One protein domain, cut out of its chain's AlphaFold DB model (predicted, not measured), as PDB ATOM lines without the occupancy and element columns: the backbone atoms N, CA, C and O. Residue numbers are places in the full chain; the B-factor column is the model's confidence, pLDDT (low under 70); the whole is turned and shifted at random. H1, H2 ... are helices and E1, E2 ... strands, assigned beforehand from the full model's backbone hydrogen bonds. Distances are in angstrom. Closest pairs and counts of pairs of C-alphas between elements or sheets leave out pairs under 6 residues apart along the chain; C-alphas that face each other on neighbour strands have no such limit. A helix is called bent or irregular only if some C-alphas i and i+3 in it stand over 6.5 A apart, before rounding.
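What this domain is: This is residues 2 to 149 of the 243 residues of an uncharacterized protein of Halothiobacillaceae bacterium (UniProt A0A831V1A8). A strongly twisted, curled sheet of five antiparallel strands has the helix H2 across one face, and H1 folds back on the end of H2. A second helical hairpin, H3 and H4, lies beyond the E6 side of the sheet, which H3 only grazes; the lone strand E1 runs between H2 and H3, far from the core. The printed part has 148 residues, with four named helices and six named strands in the order H1 H2 E1 H3 H4 E2 E3 E4 E5 E6, and the sheet's order is E5 E4 E3 E2 E6. The class is mixed, helices and strands, with under half of the residues, 73 of 148, in named elements. The whole is compact, with a radius of gyration of the C-alphas of 15.2 A and spans of 44 by 33 by 29 A.

Where its parts are: H1, residues 2 to 9, begins at C-alpha 2 at (107.012, 101.008, 113.744) and is 10.5 A long. H2, residues 20 to 33, measures 19.8 A. E1, residues 37 to 40, is 10.1 A long, and H3, residues 49 to 62, is 20.0 A long, from C-alpha 49 at (89.016, 105.759, 118.747). H4, residues 68 to 73, is 11.0 A long and only just irregular: C-alphas 70 and 73 are 6.8 A apart. E2, residues 86 to 89, measures 10.4 A. E3, residues 103 to 110, is 21.3 A long and bends by 51 degrees at residue 107. E4, residues 116 to 123, is 21.2 A long, and E5, residues 135 to 138, is 9.8 A long. E6, residues 146 to 148, is 7.0 A long and ends at C-alpha 148 at (96.122, 109.100, 123.278).

How they stand to each other: In the sheet, E2 E3 E4 E5 form a meander, each strand the antiparallel neighbour of the one before. E5 and E4 have N 120 and O 138 within hydrogen-bond range at 2.8 A. E4 and E3 have N 107 and O 119 at 2.8 A. E3 and E2 have N 87 and O 104 at 2.9 A, and E2 and E6 have N 88 and O 147 at 2.9 A. The pairing of E3 is staggered: residues 103 to 105 pair with E2, residues 105 to 110 with E4. H2 is on the sheet at a height over the sheet of 8.8 A, over E4 and only just over E3, on which 3 of its C-alphas fall. It runs across the strands, at 68 degrees to E4 on the local plane; with the sheet it makes two layers, a helix on one face. H1 and H2 form a helical hairpin and touch, H2 with residues 29 to 33 alone; the closest C-alphas, of Trp 4 and Arg 32, are 5.5 A apart. They run opposite ways at a steep tilt of 36 degrees, only just past shallow. H3 only grazes the sheet, with residues 49 to 57. H3 and H4 form another helical hairpin and touch, H3 with residues 57 to 61 alone, at a shallow tilt of 31 degrees, opposite ways; the closest C-alphas, of Val 61 and Thr 68, are 5.7 A apart. E1 pairs with no named strand. In H2 and H3 every O i to N i+4 pair is within hydrogen-bond range; in H1 it is 2 of 4, and in H4 0 of 2, with 1 of 3 O i to N i+3 pairs.

The domain as a whole: The two C-alphas farthest apart, those of Gly 45 and Pro 131, are 44.5 A apart. The printed part has no cut. The links from H4 to E2, from E2 to E3 and from E4 to E5 are long. The mean pLDDT of the printed part is 84.7; it is under 70 at residue 12, residues 68 to 79 and residues 127 to 132.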
ATOM      1  N   ARG A   2     105.686 101.631 113.492       71.00
ATOM      2  CA  ARG A   2     107.012 101.008 113.744       71.00
ATOM      3  C   ARG A   2     108.246 101.908 113.509       71.00
ATOM      4  O   ARG A   2     109.104 101.925 114.383       71.00
ATOM      5  N   PRO A   3     108.357 102.666 112.395       72.88
ATOM      6  CA  PRO A   3     109.621 103.328 112.048       72.88
ATOM      7  C   PRO A   3     110.088 104.434 112.998       72.88
ATOM      8  O   PRO A   3     111.267 104.766 112.971       72.88
ATOM      9  N   TRP A   4     109.181 105.037 113.773       83.44
ATOM     10  CA  TRP A   4     109.528 106.090 114.732       83.44
ATOM     11  C   TRP A   4     109.639 105.548 116.160       83.44
ATOM     12  O   TRP A   4     110.503 105.982 116.905       83.44
ATOM     13  N   LEU A   5     108.830 104.547 116.532       83.62
ATOM     14  CA  LEU A   5     108.941 103.901 117.845       83.62
ATOM     15  C   LEU A   5     110.250 103.117 118.001       83.62
ATOM     16  O   LEU A   5     110.818 103.106 119.086       83.62
ATOM     17  N   ALA A   6     110.767 102.529 116.916       83.31
ATOM     18  CA  ALA A   6     112.072 101.866 116.924       83.31
ATOM     19  C   ALA A   6     113.226 102.824 117.296       83.31
ATOM     20  O   ALA A   6     114.153 102.435 117.998       83.31
ATOM     21  N   MET A   7     113.127 104.103 116.913       82.88
ATOM     22  CA  MET A   7     114.118 105.114 117.309       82.88
ATOM     23  C   MET A   7     114.123 105.339 118.829       82.88
ATOM     24  O   MET A   7     115.151 105.675 119.402       82.88
ATOM     25  N   LEU A   8     112.987 105.126 119.504       83.25
ATOM     26  CA  LEU A   8     112.896 105.263 120.959       83.25
ATOM     27  C   LEU A   8     113.432 104.039 121.697       83.25
ATOM     28  O   LEU A   8     114.014 104.192 122.766       83.25
ATOM     29  N   THR A   9     113.259 102.836 121.145       77.00
ATOM     30  CA  THR A   9     113.764 101.607 121.780       77.00
ATOM     31  C   THR A   9     115.288 101.569 121.863       77.00
ATOM     32  O   THR A   9     115.835 100.942 122.762       77.00
ATOM     33  N   GLU A  10     115.972 102.269 120.958       74.31
ATOM     34  CA  GLU A  10     117.434 102.382 120.928       74.31
ATOM     35  C   GLU A  10     117.960 103.505 121.849       74.31
ATOM     36  O   GLU A  10     119.160 103.588 122.112       74.31
ATOM     37  N   ARG A  11     117.076 104.361 122.387       77.19
ATOM     38  CA  ARG A  11     117.441 105.578 123.126       77.19
ATOM     39  C   ARG A  11     117.393 105.375 124.644       77.19
ATOM     40  O   ARG A  11     116.352 105.538 125.274       77.19
ATOM     41  N   THR A  12     118.544 105.107 125.260       69.50
ATOM     42  CA  THR A  12     118.656 104.878 126.718       69.50
ATOM     43  C   THR A  12     118.929 106.146 127.539       69.50
ATOM     44  O   THR A  12     118.456 106.259 128.667       69.50
ATOM     45  N   ALA A  13     119.650 107.124 126.984       80.94
ATOM     46  CA  ALA A  13     120.113 108.317 127.709       80.94
ATOM     47  C   ALA A  13     119.095 109.478 127.781       80.94
ATOM     48  O   ALA A  13     119.414 110.533 128.335       80.94
ATOM     49  N   GLY A  14     117.898 109.292 127.209       89.00
ATOM     50  CA  GLY A  14     116.901 110.348 127.017       89.00
ATOM     51  C   GLY A  14     117.295 111.379 125.952       89.00
ATOM     52  O   GLY A  14     118.403 111.360 125.413       89.00
ATOM     53  N   PHE A  15     116.357 112.259 125.619       92.75
ATOM     54  CA  PHE A  15     116.591 113.462 124.825       92.75
ATOM     55  C   PHE A  15     116.968 114.629 125.739       92.75
ATOM     56  O   PHE A  15     116.415 114.772 126.828       92.75
ATOM     57  N   ASP A  16     117.893 115.461 125.298       91.88
ATOM     58  CA  ASP A  16     118.294 116.702 125.938       91.88
ATOM     59  C   ASP A  16     117.623 117.881 125.213       91.88
ATOM     60  O   ASP A  16     117.968 118.169 124.064       91.88
ATOM     61  N   PRO A  17     116.669 118.586 125.854       88.25
ATOM     62  CA  PRO A  17     115.967 119.715 125.246       88.25
ATOM     63  C   PRO A  17     116.871 120.879 124.815       88.25
ATOM     64  O   PRO A  17     116.413 121.732 124.057       88.25
ATOM     65  N   ALA A  18     118.107 120.949 125.320       87.31
ATOM     66  CA  ALA A  18     119.083 121.976 124.965       87.31
ATOM     67  C   ALA A  18     120.062 121.531 123.861       87.31
ATOM     68  O   ALA A  18     120.859 122.346 123.397       87.31
ATOM     69  N   SER A  19     120.025 120.263 123.436       88.88
ATOM     70  CA  SER A  19     120.925 119.715 122.415       88.88
ATOM     71  C   SER A  19     120.368 119.933 120.999       88.88
ATOM     72  O   SER A  19     119.319 119.377 120.664       88.88
ATOM     73  N   PRO A  20     121.085 120.648 120.106       85.88
ATOM     74  CA  PRO A  20     120.662 120.809 118.711       85.88
ATOM     75  C   PRO A  20     120.598 119.487 117.929       85.88
ATOM     76  O   PRO A  20     119.788 119.340 117.014       85.88
ATOM     77  N   ALA A  21     121.446 118.513 118.279       87.81
ATOM     78  CA  ALA A  21     121.412 117.185 117.666       87.81
ATOM     79  C   ALA A  21     120.115 116.445 118.027       87.81
ATOM     80  O   ALA A  21     119.479 115.842 117.162       87.81
ATOM     81  N   ASP A  22     119.685 116.565 119.284       91.00
ATOM     82  CA  ASP A  22     118.447 115.954 119.762       91.00
ATOM     83  C   ASP A  22     117.223 116.673 119.185       91.00
ATOM     84  O   ASP A  22     116.240 116.020 118.847       91.00
ATOM     85  N   GLU A  23     117.290 117.991 118.976       89.75
ATOM     86  CA  GLU A  23     116.247 118.742 118.268       89.75
ATOM     87  C   GLU A  23     116.024 118.207 116.842       89.75
ATOM     88  O   GLU A  23     114.882 117.996 116.421       89.75
ATOM     89  N   ALA A  24     117.104 117.939 116.101       89.56
ATOM     90  CA  ALA A  24     117.025 117.378 114.753       89.56
ATOM     91  C   ALA A  24     116.429 115.959 114.747       89.56
ATOM     92  O   ALA A  24     115.608 115.627 113.887       89.56
ATOM     93  N   GLU A  25     116.792 115.130 115.724       91.56
ATOM     94  CA  GLU A  25     116.242 113.780 115.876       91.56
ATOM     95  C   GLU A  25     114.757 113.802 116.267       91.56
ATOM     96  O   GLU A  25     113.960 113.025 115.736       91.56
ATOM     97  N   VAL A  26     114.348 114.741 117.122       92.81
ATOM     98  CA  VAL A  26     112.938 114.978 117.457       92.81
ATOM     99  C   VAL A  26     112.146 115.428 116.228       92.81
ATOM    100  O   VAL A  26     111.043 114.931 115.995       92.81
ATOM    101  N   ALA A  27     112.705 116.296 115.384       91.88
ATOM    102  CA  ALA A  27     112.066 116.661 114.120       91.88
ATOM    103  C   ALA A  27     111.862 115.448 113.199       91.88
ATOM    104  O   ALA A  27     110.793 115.291 112.600       91.88
ATOM    105  N   GLU A  28     112.841 114.547 113.130       91.88
ATOM    106  CA  GLU A  28     112.722 113.294 112.383       91.88
ATOM    107  C   GLU A  28     111.667 112.351 112.991       91.88
ATOM    108  O   GLU A  28     110.894 111.736 112.246       91.88
ATOM    109  N   LEU A  29     111.558 112.280 114.325       93.38
ATOM    110  CA  LEU A  29     110.491 111.544 115.014       93.38
ATOM    111  C   LEU A  29     109.108 112.057 114.602       93.38
ATOM    112  O   LEU A  29     108.257 111.254 114.214       93.38
ATOM    113  N   PHE A  30     108.889 113.374 114.617       93.19
ATOM    114  CA  PHE A  30     107.629 113.970 114.161       93.19
ATOM    115  C   PHE A  30     107.359 113.683 112.686       93.19
ATOM    116  O   PHE A  30     106.242 113.296 112.329       93.19
ATOM    117  N   ARG A  31     108.376 113.795 111.823       92.19
ATOM    118  CA  ARG A  31     108.245 113.493 110.392       92.19
ATOM    119  C   ARG A  31     107.791 112.049 110.169       92.19
ATOM    120  O   ARG A  31     106.843 111.813 109.422       92.19
ATOM    121  N   ARG A  32     108.422 111.082 110.843       92.50
ATOM    122  CA  ARG A  32     108.072 109.653 110.753       92.50
ATOM    123  C   ARG A  32     106.764 109.303 111.453       92.50
ATOM    124  O   ARG A  32     106.080 108.366 111.035       92.50
ATOM    125  N   HIS A  33     106.405 110.018 112.514       92.62
ATOM    126  CA  HIS A  33     105.088 109.905 113.133       92.62
ATOM    127  C   HIS A  33     104.001 110.318 112.132       92.62
ATOM    128  O   HIS A  33     103.052 109.566 111.913       92.62
ATOM    129  N   ASN A  34     104.201 111.438 111.429       92.44
ATOM    130  CA  ASN A  34     103.257 111.968 110.442       92.44
ATOM    131  C   ASN A  34     103.150 111.132 109.145       92.44
ATOM    132  O   ASN A  34     102.292 111.382 108.293       92.44
ATOM    133  N   ASP A  35     103.992 110.104 108.975       91.75
ATOM    134  CA  ASP A  35     103.971 109.246 107.786       91.75
ATOM    135  C   ASP A  35     102.758 108.306 107.714       91.75
ATOM    136  O   ASP A  35     102.463 107.749 106.646       91.75
ATOM    137  N   PHE A  36     102.066 108.076 108.830       92.56
ATOM    138  CA  PHE A  36     100.881 107.225 108.868       92.56
ATOM    139  C   PHE A  36      99.944 107.596 110.015       92.56
ATOM    140  O   PHE A  36     100.377 107.585 111.164       92.56
ATOM    141  N   GLN A  37      98.655 107.764 109.714       95.56
ATOM    142  CA  GLN A  37      97.610 107.950 110.720       95.56
ATOM    143  C   GLN A  37      96.452 106.967 110.539       95.56
ATOM    144  O   GLN A  37      95.951 106.758 109.431       95.56
ATOM    145  N   LEU A  38      95.990 106.402 111.655       95.38
ATOM    146  CA  LEU A  38      94.745 105.646 111.719       95.38
ATOM    147  C   LEU A  38      93.593 106.598 112.060       95.38
ATOM    148  O   LEU A  38      93.667 107.335 113.046       95.38
ATOM    149  N   LEU A  39      92.536 106.577 111.252       96.31
ATOM    150  CA  LEU A  39      91.317 107.352 111.445       96.31
ATOM    151  C   LEU A  39      90.112 106.441 111.676       96.31
ATOM    152  O   LEU A  39      90.035 105.330 111.149       96.31
ATOM    153  N   CYS A  40      89.132 106.943 112.414       94.81
ATOM    154  CA  CYS A  40      87.833 106.307 112.598       94.81
ATOM    155  C   CYS A  40      86.709 107.342 112.676       94.81
ATOM    156  O   CYS A  40      86.934 108.533 112.893       94.81
ATOM    157  N   ALA A  41      85.468 106.895 112.504       91.69
ATOM    158  CA  ALA A  41      84.313 107.777 112.661       91.69
ATOM    159  C   ALA A  41      83.837 107.861 114.121       91.69
ATOM    160  O   ALA A  41      83.412 108.919 114.582       91.69
ATOM    161  N   LEU A  42      83.915 106.748 114.855       92.31
ATOM    162  CA  LEU A  42      83.314 106.600 116.181       92.31
ATOM    163  C   LEU A  42      84.304 106.913 117.305       92.31
ATOM    164  O   LEU A  42      85.513 106.744 117.146       92.31
ATOM    165  N   ARG A  43      83.788 107.316 118.473       89.81
ATOM    166  CA  ARG A  43      84.599 107.410 119.701       89.81
ATOM    167  C   ARG A  43      84.717 106.069 120.426       89.81
ATOM    168  O   ARG A  43      85.818 105.660 120.768       89.81
ATOM    169  N   ARG A  44      83.592 105.380 120.622       88.12
ATOM    170  CA  ARG A  44      83.503 104.137 121.405       88.12
ATOM    171  C   ARG A  44      83.369 102.896 120.525       88.12
ATOM    172  O   ARG A  44      83.020 102.995 119.349       88.12
ATOM    173  N   GLY A  45      83.582 101.733 121.137       86.00
ATOM    174  CA  GLY A  45      83.480 100.421 120.495       86.00
ATOM    175  C   GLY A  45      84.766  99.996 119.785       86.00
ATOM    176  O   GLY A  45      85.746 100.737 119.745       86.00
ATOM    177  N   LEU A  46      84.757  98.791 119.206       84.25
ATOM    178  CA  LEU A  46      85.947  98.170 118.605       84.25
ATOM    179  C   LEU A  46      86.519  98.951 117.411       84.25
ATOM    180  O   LEU A  46      87.732  98.971 117.221       84.25
ATOM    181  N   ALA A  47      85.650  99.601 116.635       85.75
ATOM    182  CA  ALA A  47      86.013 100.480 115.520       85.75
ATOM    183  C   ALA A  47      86.040 101.971 115.916       85.75
ATOM    184  O   ALA A  47      86.133 102.841 115.049       85.75
ATOM    185  N   GLY A  48      85.895 102.278 117.208       90.12
ATOM    186  CA  GLY A  48      85.996 103.631 117.743       90.12
ATOM    187  C   GLY A  48      87.405 103.964 118.217       90.12
ATOM    188  O   GLY A  48      88.224 103.076 118.444       90.12
ATOM    189  N   VAL A  49      87.680 105.256 118.392       93.69
ATOM    190  CA  VAL A  49      89.016 105.759 118.747       93.69
ATOM    191  C   VAL A  49      89.558 105.140 120.039       93.69
ATOM    192  O   VAL A  49      90.735 104.795 120.097       93.69
ATOM    193  N   GLU A  50      88.707 104.924 121.046       90.69
ATOM    194  CA  GLU A  50      89.089 104.303 122.322       90.69
ATOM    195  C   GLU A  50      89.557 102.854 122.117       90.69
ATOM    196  O   GLU A  50      90.656 102.487 122.534       90.69
ATOM    197  N   GLY A  51      88.764 102.045 121.402       87.12
ATOM    198  CA  GLY A  51      89.086 100.642 121.131       87.12
ATOM    199  C   GLY A  51      90.289 100.472 120.203       87.12
ATOM    200  O   GLY A  51      91.122  99.590 120.416       87.12
ATOM    201  N   LEU A  52      90.422 101.336 119.194       90.00
ATOM    202  CA  LEU A  52      91.557 101.308 118.273       90.00
ATOM    203  C   LEU A  52      92.863 101.695 118.967       90.00
ATOM    204  O   LEU A  52      93.860 101.000 118.788       90.00
ATOM    205  N   ASN A  53      92.860 102.750 119.787       92.12
ATOM    206  CA  ASN A  53      94.030 103.135 120.574       92.12
ATOM    207  C   ASN A  53      94.484 102.002 121.500       92.12
ATOM    208  O   ASN A  53      95.667 101.667 121.497       92.12
ATOM    209  N   ALA A  54      93.552 101.378 122.230       86.56
ATOM    210  CA  ALA A  54      93.858 100.251 123.109       86.56
ATOM    211  C   ALA A  54      94.492  99.081 122.338       86.56
ATOM    212  O   ALA A  54      95.561  98.599 122.699       86.56
ATOM    213  N   ARG A  55      93.905  98.680 121.203       87.69
ATOM    214  CA  ARG A  55      94.431  97.577 120.381       87.69
ATOM    215  C   ARG A  55      95.796  97.870 119.772       87.69
ATOM    216  O   ARG A  55      96.627  96.968 119.684       87.69
ATOM    217  N   VAL A  56      96.021  99.102 119.313       88.81
ATOM    218  CA  VAL A  56      97.332  99.513 118.793       88.81
ATOM    219  C   VAL A  56      98.366  99.471 119.910       88.81
ATOM    220  O   VAL A  56      99.448  98.931 119.700       88.81
ATOM    221  N   GLN A  57      98.026  99.979 121.094       86.81
ATOM    222  CA  GLN A  57      98.898  99.936 122.261       86.81
ATOM    223  C   GLN A  57      99.259  98.491 122.640       86.81
ATOM    224  O   GLN A  57     100.441  98.172 122.742       86.81
ATOM    225  N   ASP A  58      98.270  97.601 122.754       84.25
ATOM    226  CA  ASP A  58      98.486  96.179 123.054       84.25
ATOM    227  C   ASP A  58      99.383  95.501 122.017       84.25
ATOM    228  O   ASP A  58     100.291  94.741 122.360       84.25
ATOM    229  N   TRP A  59      99.141  95.774 120.732       85.56
ATOM    230  CA  TRP A  59      99.970  95.247 119.655       85.56
ATOM    231  C   TRP A  59     101.413  95.745 119.768       85.56
ATOM    232  O   TRP A  59     102.336  94.941 119.717       85.56
ATOM    233  N   LEU A  60     101.624  97.043 119.992       85.75
ATOM    234  CA  LEU A  60     102.962  97.620 120.129       85.75
ATOM    235  C   LEU A  60     103.726  97.072 121.343       85.75
ATOM    236  O   LEU A  60     104.937  96.875 121.249       85.75
ATOM    237  N   VAL A  61     103.038  96.784 122.451       85.38
ATOM    238  CA  VAL A  61     103.635  96.103 123.611       85.38
ATOM    239  C   VAL A  61     104.074  94.683 123.243       85.38
ATOM    240  O   VAL A  61     105.205  94.299 123.535       85.38
ATOM    241  N   ARG A  62     103.227  93.905 122.549       84.19
ATOM    242  CA  ARG A  62     103.583  92.543 122.095       84.19
ATOM    243  C   ARG A  62     104.769  92.538 121.133       84.19
ATOM    244  O   ARG A  62     105.604  91.643 121.204       84.19
ATOM    245  N   GLU A  63     104.871  93.555 120.285       84.75
ATOM    246  CA  GLU A  63     106.002  93.755 119.369       84.75
ATOM    247  C   GLU A  63     107.247  94.350 120.049       84.75
ATOM    248  O   GLU A  63     108.231  94.622 119.367       84.75
ATOM    249  N   ARG A  64     107.223  94.563 121.374       85.56
ATOM    250  CA  ARG A  64     108.322  95.154 122.165       85.56
ATOM    251  C   ARG A  64     108.729  96.562 121.709       85.56
ATOM    252  O   ARG A  64     109.863  96.980 121.908       85.56
ATOM    253  N   LEU A  65     107.794  97.297 121.108       84.12
ATOM    254  CA  LEU A  65     107.977  98.686 120.669       84.12
ATOM    255  C   LEU A  65     107.515  99.702 121.717       84.12
ATOM    256  O   LEU A  65     107.847 100.879 121.617       84.12
ATOM    257  N   LEU A  66     106.737  99.257 122.705       84.75
ATOM    258  CA  LEU A  66     106.383 100.021 123.898       84.75
ATOM    259  C   LEU A  66     106.757  99.220 125.156       84.75
ATOM    260  O   LEU A  66     106.762  97.986 125.104       84.75
ATOM    261  N   PRO A  67     107.019  99.886 126.296       76.06
ATOM    262  CA  PRO A  67     107.302  99.205 127.557       76.06
ATOM    263  C   PRO A  67     106.150  98.288 127.992       76.06
ATOM    264  O   PRO A  67     104.986  98.671 127.885       76.06
ATOM    265  N   THR A  68     106.444  97.123 128.573       67.75
ATOM    266  CA  THR A  68     105.421  96.164 129.046       67.75
ATOM    267  C   THR A  68     104.483  96.757 130.106       67.75
ATOM    268  O   THR A  68     103.307  96.403 130.173       67.75
ATOM    269  N   THR A  69     104.964  97.724 130.891       64.56
ATOM    270  CA  THR A  69     104.189  98.444 131.921       64.56
ATOM    271  C   THR A  69     103.090  99.347 131.351       64.56
ATOM    272  O   THR A  69     102.198  99.772 132.087       64.56
ATOM    273  N   THR A  70     103.098  99.589 130.038       61.16
ATOM    274  CA  THR A  70     102.104 100.393 129.314       61.16
ATOM    275  C   THR A  70     100.676  99.832 129.445       61.16
ATOM    276  O   THR A  70      99.713 100.594 129.453       61.16
ATOM    277  N   GLY A  71     100.517  98.507 129.591       47.59
ATOM    278  CA  GLY A  71      99.212  97.827 129.639       47.59
ATOM    279  C   GLY A  71      98.497  97.813 130.999       47.59
ATOM    280  O   GLY A  71      97.315  97.492 131.047       47.59
ATOM    281  N   MET A  72      99.161  98.169 132.108       47.47
ATOM    282  CA  MET A  72      98.576  98.038 133.459       47.47
ATOM    283  C   MET A  72      97.648  99.191 133.886       47.47
ATOM    284  O   MET A  72      96.994  99.086 134.918       47.47
ATOM    285  N   TRP A  73      97.552 100.274 133.108       48.91
ATOM    286  CA  TRP A  73      96.883 101.521 133.530       48.91
ATOM    287  C   TRP A  73      95.742 101.968 132.594       48.91
ATOM    288  O   TRP A  73      95.239 103.083 132.685       48.91
ATOM    289  N   GLY A  74      95.314 101.094 131.677       40.28
ATOM    290  CA  GLY A  74      94.435 101.405 130.539       40.28
ATOM    291  C   GLY A  74      92.942 101.600 130.831       40.28
ATOM    292  O   GLY A  74      92.126 101.301 129.964       40.28
ATOM    293  N   MET A  75      92.556 102.088 132.012       40.59
ATOM    294  CA  MET A  75      91.146 102.292 132.378       40.59
ATOM    295  C   MET A  75      90.924 103.665 133.029       40.59
ATOM    296  O   MET A  75      90.383 103.782 134.121       40.59
ATOM    297  N   GLY A  76      91.373 104.733 132.367       39.34
ATOM    298  CA  GLY A  76      91.161 106.103 132.833       39.34
ATOM    299  C   GLY A  76      91.569 107.162 131.811       39.34
ATOM    300  O   GLY A  76      92.419 106.928 130.956       39.34
ATOM    301  N   ARG A  77      90.968 108.357 131.914       41.69
ATOM    302  CA  ARG A  77      91.332 109.544 131.111       41.69
ATOM    303  C   ARG A  77      92.710 110.119 131.483       41.69
ATOM    304  O   ARG A  77      93.235 110.946 130.751       41.69
ATOM    305  N   SER A  78      93.310 109.656 132.579       48.28
ATOM    306  CA  SER A  78      94.594 110.134 133.090       48.28
ATOM    307  C   SER A  78      95.212 109.133 134.079       48.28
ATOM    308  O   SER A  78      94.976 109.235 135.278       48.28
ATOM    309  N   SER A  79      96.000 108.174 133.587       52.53
ATOM    310  CA  SER A  79      97.126 107.537 134.302       52.53
ATOM    311  C   SER A  79      97.788 106.499 133.386       52.53
ATOM    312  O   SER A  79      97.115 105.694 132.757       52.53
ATOM    313  N   GLY A  80      99.113 106.570 133.240       73.81
ATOM    314  CA  GLY A  80      99.893 105.735 132.317       73.81
ATOM    315  C   GLY A  80     100.629 106.570 131.270       73.81
ATOM    316  O   GLY A  80     100.339 106.508 130.075       73.81
ATOM    317  N   TRP A  81     101.554 107.420 131.714       86.69
ATOM    318  CA  TRP A  81     102.523 108.048 130.819       86.69
ATOM    319  C   TRP A  81     103.645 107.058 130.521       86.69
ATOM    320  O   TRP A  81     104.162 106.413 131.431       86.69
ATOM    321  N   TYR A  82     104.012 106.934 129.251       89.19
ATOM    322  CA  TYR A  82     105.083 106.060 128.790       89.19
ATOM    323  C   TYR A  82     105.762 106.675 127.567       89.19
ATOM    324  O   TYR A  82     105.140 107.415 126.798       89.19
ATOM    325  N   ALA A  83     107.047 106.371 127.388       90.25
ATOM    326  CA  ALA A  83     107.797 106.774 126.207       90.25
ATOM    327  C   ALA A  83     107.148 106.201 124.937       90.25
ATOM    328  O   ALA A  83     106.784 105.028 124.892       90.25
ATOM    329  N   GLY A  84     107.000 107.030 123.908       91.50
ATOM    330  CA  GLY A  84     106.359 106.652 122.652       91.50
ATOM    331  C   GLY A  84     104.838 106.783 122.645       91.50
ATOM    332  O   GLY A  84     104.208 106.352 121.685       91.50
ATOM    333  N   ARG A  85     104.218 107.386 123.667       93.31
ATOM    334  CA  ARG A  85     102.792 107.740 123.625       93.31
ATOM    335  C   ARG A  85     102.576 109.020 122.803       93.31
ATOM    336  O   ARG A  85     102.997 110.085 123.268       93.31
ATOM    337  N   PRO A  86     101.902 108.972 121.638       94.94
ATOM    338  CA  PRO A  86     101.412 110.174 120.983       94.94
ATOM    339  C   PRO A  86     100.162 110.673 121.707       94.94
ATOM    340  O   PRO A  86      99.300 109.881 122.110       94.94
ATOM    341  N   VAL A  87     100.056 111.986 121.856       95.12
ATOM    342  CA  VAL A  87      98.916 112.641 122.493       95.12
ATOM    343  C   VAL A  87      98.335 113.728 121.605       95.12
ATOM    344  O   VAL A  87      99.044 114.313 120.792       95.12
ATOM    345  N   ILE A  88      97.047 113.994 121.789       94.75
ATOM    346  CA  ILE A  88      96.346 115.138 121.215       94.75
ATOM    347  C   ILE A  88      95.742 115.972 122.341       94.75
ATOM    348  O   ILE A  88      95.104 115.426 123.247       94.75
ATOM    349  N   VAL A  89      95.934 117.285 122.285       94.50
ATOM    350  CA  VAL A  89      95.323 118.243 123.208       94.50
ATOM    351  C   VAL A  89      93.834 118.345 122.906       94.50
ATOM    352  O   VAL A  89      93.435 118.486 121.751       94.50
ATOM    353  N   THR A  90      92.993 118.247 123.935       93.00
ATOM    354  CA  THR A  90      91.525 118.254 123.784       93.00
ATOM    355  C   THR A  90      90.863 119.557 124.195       93.00
ATOM    356  O   THR A  90      89.661 119.729 123.984       93.00
ATOM    357  N   ARG A  91      91.628 120.476 124.786       92.81
ATOM    358  CA  ARG A  91      91.169 121.793 125.218       92.81
ATOM    359  C   ARG A  91      92.333 122.777 125.166       92.81
ATOM    360  O   ARG A  91      93.435 122.421 125.555       92.81
ATOM    361  N   ASN A  92      92.060 124.006 124.730       93.62
ATOM    362  CA  ASN A  92      93.056 125.074 124.728       93.62
ATOM    363  C   ASN A  92      93.605 125.309 126.145       93.62
ATOM    364  O   ASN A  92      92.829 125.433 127.098       93.62
ATOM    365  N   ASP A  93      94.922 125.443 126.248       93.44
ATOM    366  CA  ASP A  93      95.652 125.817 127.452       93.44
ATOM    367  C   ASP A  93      96.555 127.013 127.132       93.44
ATOM    368  O   ASP A  93      97.615 126.885 126.518       93.44
ATOM    369  N   ALA A  94      96.116 128.201 127.551       90.62
ATOM    370  CA  ALA A  94      96.841 129.441 127.298       90.62
ATOM    371  C   ALA A  94      98.168 129.529 128.072       90.62
ATOM    372  O   ALA A  94      99.088 130.199 127.616       90.62
ATOM    373  N   GLN A  95      98.295 128.856 129.222       90.88
ATOM    374  CA  GLN A  95      99.528 128.890 130.017       90.88
ATOM    375  C   GLN A  95     100.637 128.057 129.378       90.88
ATOM    376  O   GLN A  95     101.816 128.366 129.537       90.88
ATOM    377  N   LEU A  96     100.257 126.983 128.686       89.88
ATOM    378  CA  LEU A  96     101.176 126.118 127.951       89.88
ATOM    379  C   LEU A  96     101.320 126.506 126.476       89.88
ATOM    380  O   LEU A  96     102.118 125.879 125.784       89.88
ATOM    381  N   ASN A  97     100.570 127.512 126.013       90.44
ATOM    382  CA  ASN A  97     100.442 127.871 124.602       90.44
ATOM    383  C   ASN A  97     100.072 126.658 123.726       90.44
ATOM    384  O   ASN A  97     100.700 126.405 122.703       90.44
ATOM    385  N   LEU A  98      99.085 125.874 124.174       92.00
ATOM    386  CA  LEU A  98      98.592 124.690 123.469       92.00
ATOM    387  C   LEU A  98      97.149 124.906 123.014       92.00
ATOM    388  O   LEU A  98      96.282 125.301 123.800       92.00
ATOM    389  N   ALA A  99      96.869 124.603 121.756       91.62
ATOM    390  CA  ALA A  99      95.541 124.633 121.170       91.62
ATOM    391  C   ALA A  99      94.911 123.233 121.136       91.62
ATOM    392  O   ALA A  99      95.574 122.201 121.069       91.62
ATOM    393  N   ASN A 100      93.582 123.184 121.163       92.62
ATOM    394  CA  ASN A 100      92.831 121.960 120.918       92.62
ATOM    395  C   ASN A 100      93.134 121.435 119.508       92.62
ATOM    396  O   ASN A 100      92.896 122.131 118.521       92.62
ATOM    397  N   GLY A 101      93.606 120.193 119.428       91.06
ATOM    398  CA  GLY A 101      94.089 119.577 118.196       91.06
ATOM    399  C   GLY A 101      95.610 119.456 118.115       91.06
ATOM    400  O   GLY A 101      96.085 118.663 117.302       91.06
ATOM    401  N   ASP A 102      96.364 120.152 118.972       93.00
ATOM    402  CA  ASP A 102      97.824 120.059 118.974       93.00
ATOM    403  C   ASP A 102      98.279 118.640 119.308       93.00
ATOM    404  O   ASP A 102      97.807 118.006 120.257       93.00
ATOM    405  N   MET A 103      99.219 118.143 118.507       93.94
ATOM    406  CA  MET A 103      99.754 116.791 118.610       93.94
ATOM    407  C   MET A 103     101.134 116.820 119.259       93.94
ATOM    408  O   MET A 103     102.020 117.551 118.820       93.94
ATOM    409  N   GLY A 104     101.331 115.974 120.266       95.25
ATOM    410  CA  GLY A 104     102.600 115.834 120.972       95.25
ATOM    411  C   GLY A 104     103.083 114.391 121.046       95.25
ATOM    412  O   GLY A 104     102.308 113.445 120.884       95.25
ATOM    413  N   LEU A 105     104.374 114.216 121.322       95.75
ATOM    414  CA  LEU A 105     105.002 112.911 121.541       95.75
ATOM    415  C   LEU A 105     105.580 112.842 122.953       95.75
ATOM    416  O   LEU A 105     106.294 113.739 123.387       95.75
ATOM    417  N   THR A 106     105.295 111.763 123.678       95.06
ATOM    418  CA  THR A 106     105.901 111.520 124.995       95.06
ATOM    419  C   THR A 106     107.268 110.878 124.810       95.06
ATOM    420  O   THR A 106     107.351 109.770 124.279       95.06
ATOM    421  N   LEU A 107     108.330 111.538 125.260       94.06
ATOM    422  CA  LEU A 107     109.714 111.122 125.046       94.06
ATOM    423  C   LEU A 107     110.477 110.966 126.374       94.06
ATOM    424  O   LEU A 107     110.247 111.740 127.313       94.06
ATOM    425  N   PRO A 108     111.408 109.996 126.463       92.75
ATOM    426  CA  PRO A 108     112.364 109.947 127.561       92.75
ATOM    427  C   PRO A 108     113.268 111.174 127.462       92.75
ATOM    428  O   PRO A 108     113.778 111.480 126.393       92.75
ATOM    429  N   THR A 109     113.448 111.913 128.544       93.06
ATOM    430  CA  THR A 109     114.116 113.217 128.532       93.06
ATOM    431  C   THR A 109     115.073 113.307 129.705       93.06
ATOM    432  O   THR A 109     114.701 112.938 130.820       93.06
ATOM    433  N   ARG A 110     116.283 113.811 129.466       93.19
ATOM    434  CA  ARG A 110     117.229 114.147 130.529       93.19
ATOM    435  C   ARG A 110     116.680 115.334 131.310       93.19
ATOM    436  O   ARG A 110     116.414 116.394 130.747       93.19
ATOM    437  N   LEU A 111     116.448 115.127 132.597       89.00
ATOM    438  CA  LEU A 111     115.969 116.158 133.504       89.00
ATOM    439  C   LEU A 111     117.141 116.969 134.054       89.00
ATOM    440  O   LEU A 111     118.284 116.518 134.057       89.00
ATOM    441  N   GLU A 112     116.833 118.146 134.593       87.06
ATOM    442  CA  GLU A 112     117.810 119.000 135.280       87.06
ATOM    443  C   GLU A 112     118.456 118.303 136.488       87.06
ATOM    444  O   GLU A 112     119.600 118.592 136.821       87.06
ATOM    445  N   SER A 113     117.766 117.333 137.103       87.06
ATOM    446  CA  SER A 113     118.322 116.481 138.162       87.06
ATOM    447  C   SER A 113     119.420 115.522 137.676       87.06
ATOM    448  O   SER A 113     120.037 114.846 138.494       87.06
ATOM    449  N   GLY A 114     119.648 115.419 136.362       84.75
ATOM    450  CA  GLY A 114     120.536 114.435 135.736       84.75
ATOM    451  C   GLY A 114     119.879 113.073 135.489       84.75
ATOM    452  O   GLY A 114     120.435 112.249 134.765       84.75
ATOM    453  N   GLU A 115     118.683 112.839 136.032       88.44
ATOM    454  CA  GLU A 115     117.915 111.611 135.820       88.44
ATOM    455  C   GLU A 115     117.151 111.635 134.488       88.44
ATOM    456  O   GLU A 115     116.819 112.693 133.951       88.44
ATOM    457  N   THR A 116     116.804 110.457 133.967       88.62
ATOM    458  CA  THR A 116     115.911 110.340 132.808       88.62
ATOM    459  C   THR A 116     114.459 110.274 133.274       88.62
ATOM    460  O   THR A 116     114.061 109.344 133.973       88.62
ATOM    461  N   GLY A 117     113.644 111.233 132.841       90.62
ATOM    462  CA  GLY A 117     112.202 111.270 133.076       90.62
ATOM    463  C   GLY A 117     111.401 111.318 131.781       90.62
ATOM    464  O   GLY A 117     111.926 111.086 130.697       90.62
ATOM    465  N   LEU A 118     110.110 111.641 131.877       92.25
ATOM    466  CA  LEU A 118     109.254 111.854 130.709       92.25
ATOM    467  C   LEU A 118     108.945 113.342 130.515       92.25
ATOM    468  O   LEU A 118     108.670 114.080 131.472       92.25
ATOM    469  N   ARG A 119     108.933 113.760 129.252       95.06
ATOM    470  CA  ARG A 119     108.340 115.017 128.788       95.06
ATOM    471  C   ARG A 119     107.483 114.744 127.565       95.06
ATOM    472  O   ARG A 119     107.729 113.796 126.824       95.06
ATOM    473  N   VAL A 120     106.475 115.578 127.365       96.19
ATOM    474  CA  VAL A 120     105.720 115.617 126.117       96.19
ATOM    475  C   VAL A 120     106.251 116.773 125.301       96.19
ATOM    476  O   VAL A 120     106.265 117.908 125.772       96.19
ATOM    477  N   VAL A 121     106.713 116.470 124.099       95.69
ATOM    478  CA  VAL A 121     107.202 117.466 123.160       95.69
ATOM    479  C   VAL A 121     106.096 117.826 122.175       95.69
ATOM    480  O   VAL A 121     105.407 116.938 121.673       95.69
ATOM    481  N   PHE A 122     105.928 119.117 121.911       94.94
ATOM    482  CA  PHE A 122     105.013 119.675 120.916       94.94
ATOM    483  C   PHE A 122     105.812 120.513 119.915       94.94
ATOM    484  O   PHE A 122     106.756 121.192 120.336       94.94
ATOM    485  N   PRO A 123     105.482 120.489 118.612       92.00
ATOM    486  CA  PRO A 123     106.023 121.453 117.663       92.00
ATOM    487  C   PRO A 123     105.697 122.874 118.120       92.00
ATOM    488  O   PRO A 123     104.605 123.139 118.617       92.00
ATOM    489  N   ASN A 124     106.664 123.771 117.987       85.00
ATOM    490  CA  ASN A 124     106.482 125.187 118.234       85.00
ATOM    491  C   ASN A 124     106.361 125.897 116.888       85.00
ATOM    492  O   ASN A 124     107.360 126.089 116.193       85.00
ATOM    493  N   ASP A 125     105.133 126.270 116.543       72.06
ATOM    494  CA  ASP A 125     104.830 127.011 115.321       72.06
ATOM    495  C   ASP A 125     104.902 128.536 115.527       72.06
ATOM    496  O   ASP A 125     104.540 129.282 114.619       72.06
ATOM    497  N   ASP A 126     105.362 129.022 116.692       71.50
ATOM    498  CA  ASP A 126     105.534 130.458 116.938       71.50
ATOM    499  C   ASP A 126     106.583 131.047 115.972       71.50
ATOM    500  O   ASP A 126     107.778 130.748 116.093       71.50
ATOM    501  N   PRO A 127     106.171 131.913 115.025       64.31
ATOM    502  CA  PRO A 127     107.082 132.519 114.060       64.31
ATOM    503  C   PRO A 127     108.084 133.486 114.708       64.31
ATOM    504  O   PRO A 127     109.065 133.854 114.063       64.31
ATOM    505  N   ASN A 128     107.856 133.891 115.963       67.19
ATOM    506  CA  ASN A 128     108.736 134.768 116.731       67.19
ATOM    507  C   ASN A 128     109.640 134.005 117.710       67.19
ATOM    508  O   ASN A 128     110.418 134.632 118.434       67.19
ATOM    509  N   ALA A 129     109.554 132.671 117.760       63.28
ATOM    510  CA  ALA A 129     110.428 131.882 118.613       63.28
ATOM    511  C   ALA A 129     111.902 132.095 118.215       63.28
ATOM    512  O   ALA A 129     112.216 132.149 117.020       63.28
ATOM    513  N   PRO A 130     112.833 132.184 119.188       61.94
ATOM    514  CA  PRO A 130     114.254 132.265 118.888       61.94
ATOM    515  C   PRO A 130     114.691 131.134 117.939       61.94
ATOM    516  O   PRO A 130     114.223 129.998 118.091       61.94
ATOM    517  N   PRO A 131     115.604 131.403 116.986       58.41
ATOM    518  CA  PRO A 131     116.169 130.361 116.138       58.41
ATOM    519  C   PRO A 131     116.735 129.225 117.001       58.41
ATOM    520  O   PRO A 131     117.507 129.480 117.921       58.41
ATOM    521  N   GLY A 132     116.343 127.978 116.716       59.91
ATOM    522  CA  GLY A 132     116.792 126.802 117.479       59.91
ATOM    523  C   GLY A 132     115.896 126.399 118.654       59.91
ATOM    524  O   GLY A 132     116.361 125.757 119.588       59.91
ATOM    525  N   ARG A 133     114.614 126.794 118.660       70.25
ATOM    526  CA  ARG A 133     113.637 126.269 119.628       70.25
ATOM    527  C   ARG A 133     112.322 125.869 118.959       70.25
ATOM    528  O   ARG A 133     111.250 126.378 119.291       70.25
ATOM    529  N   ARG A 134     112.417 124.928 118.009       83.38
ATOM    530  CA  ARG A 134     111.281 124.397 117.222       83.38
ATOM    531  C   ARG A 134     110.317 123.524 118.018       83.38
ATOM    532  O   ARG A 134     109.307 123.094 117.473       83.38
ATOM    533  N   PHE A 135     110.632 123.233 119.275       90.38
ATOM    534  CA  PHE A 135     109.836 122.348 120.108       90.38
ATOM    535  C   PHE A 135     109.649 122.900 121.517       90.38
ATOM    536  O   PHE A 135     110.570 123.443 122.131       90.38
ATOM    537  N   HIS A 136     108.447 122.698 122.040       89.06
ATOM    538  CA  HIS A 136     108.061 123.009 123.405       89.06
ATOM    539  C   HIS A 136     107.937 121.714 124.217       89.06
ATOM    540  O   HIS A 136     107.220 120.792 123.829       89.06
ATOM    541  N   TRP A 137     108.648 121.637 125.344       93.25
ATOM    542  CA  TRP A 137     108.720 120.448 126.195       93.25
ATOM    543  C   TRP A 137     107.926 120.662 127.481       93.25
ATOM    544  O   TRP A 137     108.243 121.541 128.281       93.25
ATOM    545  N   VAL A 138     106.921 119.822 127.715       94.75
ATOM    546  CA  VAL A 138     105.972 119.966 128.822       94.75
ATOM    547  C   VAL A 138     106.036 118.761 129.751       94.75
ATOM    548  O   VAL A 138     106.154 117.614 129.318       94.75
ATOM    549  N   SER A 139     105.952 119.010 131.060       93.81
ATOM    550  CA  SER A 139     105.797 117.929 132.036       93.81
ATOM    551  C   SER A 139     104.454 117.214 131.839       93.81
ATOM    552  O   SER A 139     103.423 117.890 131.808       93.81
ATOM    553  N   PRO A 140     104.420 115.871 131.820       92.94
ATOM    554  CA  PRO A 140     103.179 115.102 131.760       92.94
ATOM    555  C   PRO A 140     102.154 115.481 132.841       92.94
ATOM    556  O   PRO A 140     100.953 115.461 132.597       92.94
ATOM    557  N   THR A 141     102.623 115.874 134.030       90.81
ATOM    558  CA  THR A 141     101.768 116.294 135.155       90.81
ATOM    559  C   THR A 141     101.046 117.619 134.921       90.81
ATOM    560  O   THR A 141     100.055 117.890 135.591       90.81
ATOM    561  N   ARG A 142     101.518 118.444 133.979       92.88
ATOM    562  CA  ARG A 142     100.875 119.710 133.598       92.88
ATOM    563  C   ARG A 142      99.817 119.528 132.507       92.88
ATOM    564  O   ARG A 142      99.090 120.466 132.219       92.88
ATOM    565  N   LEU A 143      99.720 118.341 131.907       91.81
ATOM    566  CA  LEU A 143      98.810 118.050 130.799       91.81
ATOM    567  C   LEU A 143      97.570 117.310 131.307       91.81
ATOM    568  O   LEU A 143      97.533 116.080 131.331       91.81
ATOM    569  N   ALA A 144      96.554 118.071 131.714       84.12
ATOM    570  CA  ALA A 144      95.292 117.518 132.211       84.12
ATOM    571  C   ALA A 144      94.319 117.112 131.085       84.12
ATOM    572  O   ALA A 144      93.591 116.131 131.216       84.12
ATOM    573  N   GLU A 145      94.317 117.845 129.969       90.75
ATOM    574  CA  GLU A 145      93.325 117.718 128.889       90.75
ATOM    575  C   GLU A 145      93.964 117.171 127.605       90.75
ATOM    576  O   GLU A 145      94.049 117.851 126.579       90.75
ATOM    577  N   VAL A 146      94.452 115.928 127.677       93.38
ATOM    578  CA  VAL A 146      95.055 115.215 126.542       93.38
ATOM    579  C   VAL A 146      94.510 113.795 126.398       93.38
ATOM    580  O   VAL A 146      94.221 113.108 127.377       93.38
ATOM    581  N   GLU A 147      94.416 113.315 125.161       93.19
ATOM    582  CA  GLU A 147      94.028 111.938 124.830       93.19
ATOM    583  C   GLU A 147      95.142 111.229 124.048       93.19
ATOM    584  O   GLU A 147      95.931 111.868 123.360       93.19
ATOM    585  N   THR A 148      95.213 109.895 124.126       93.12
ATOM    586  CA  THR A 148      96.122 109.100 123.278       93.12
ATOM    587  C   THR A 148      95.704 109.187 121.809       93.12
ATOM    588  O   THR A 148      94.515 109.115 121.501       93.12
ATOM    589  N   ALA A 149      96.678 109.301 120.904       94.38
ATOM    590  CA  ALA A 149      96.433 109.643 119.503       94.38
ATOM    591  C   ALA A 149      97.030 108.658 118.476       94.38
ATOM    592  O   ALA A 149      97.314 109.041 117.342       94.38
TER     593      ALA A 149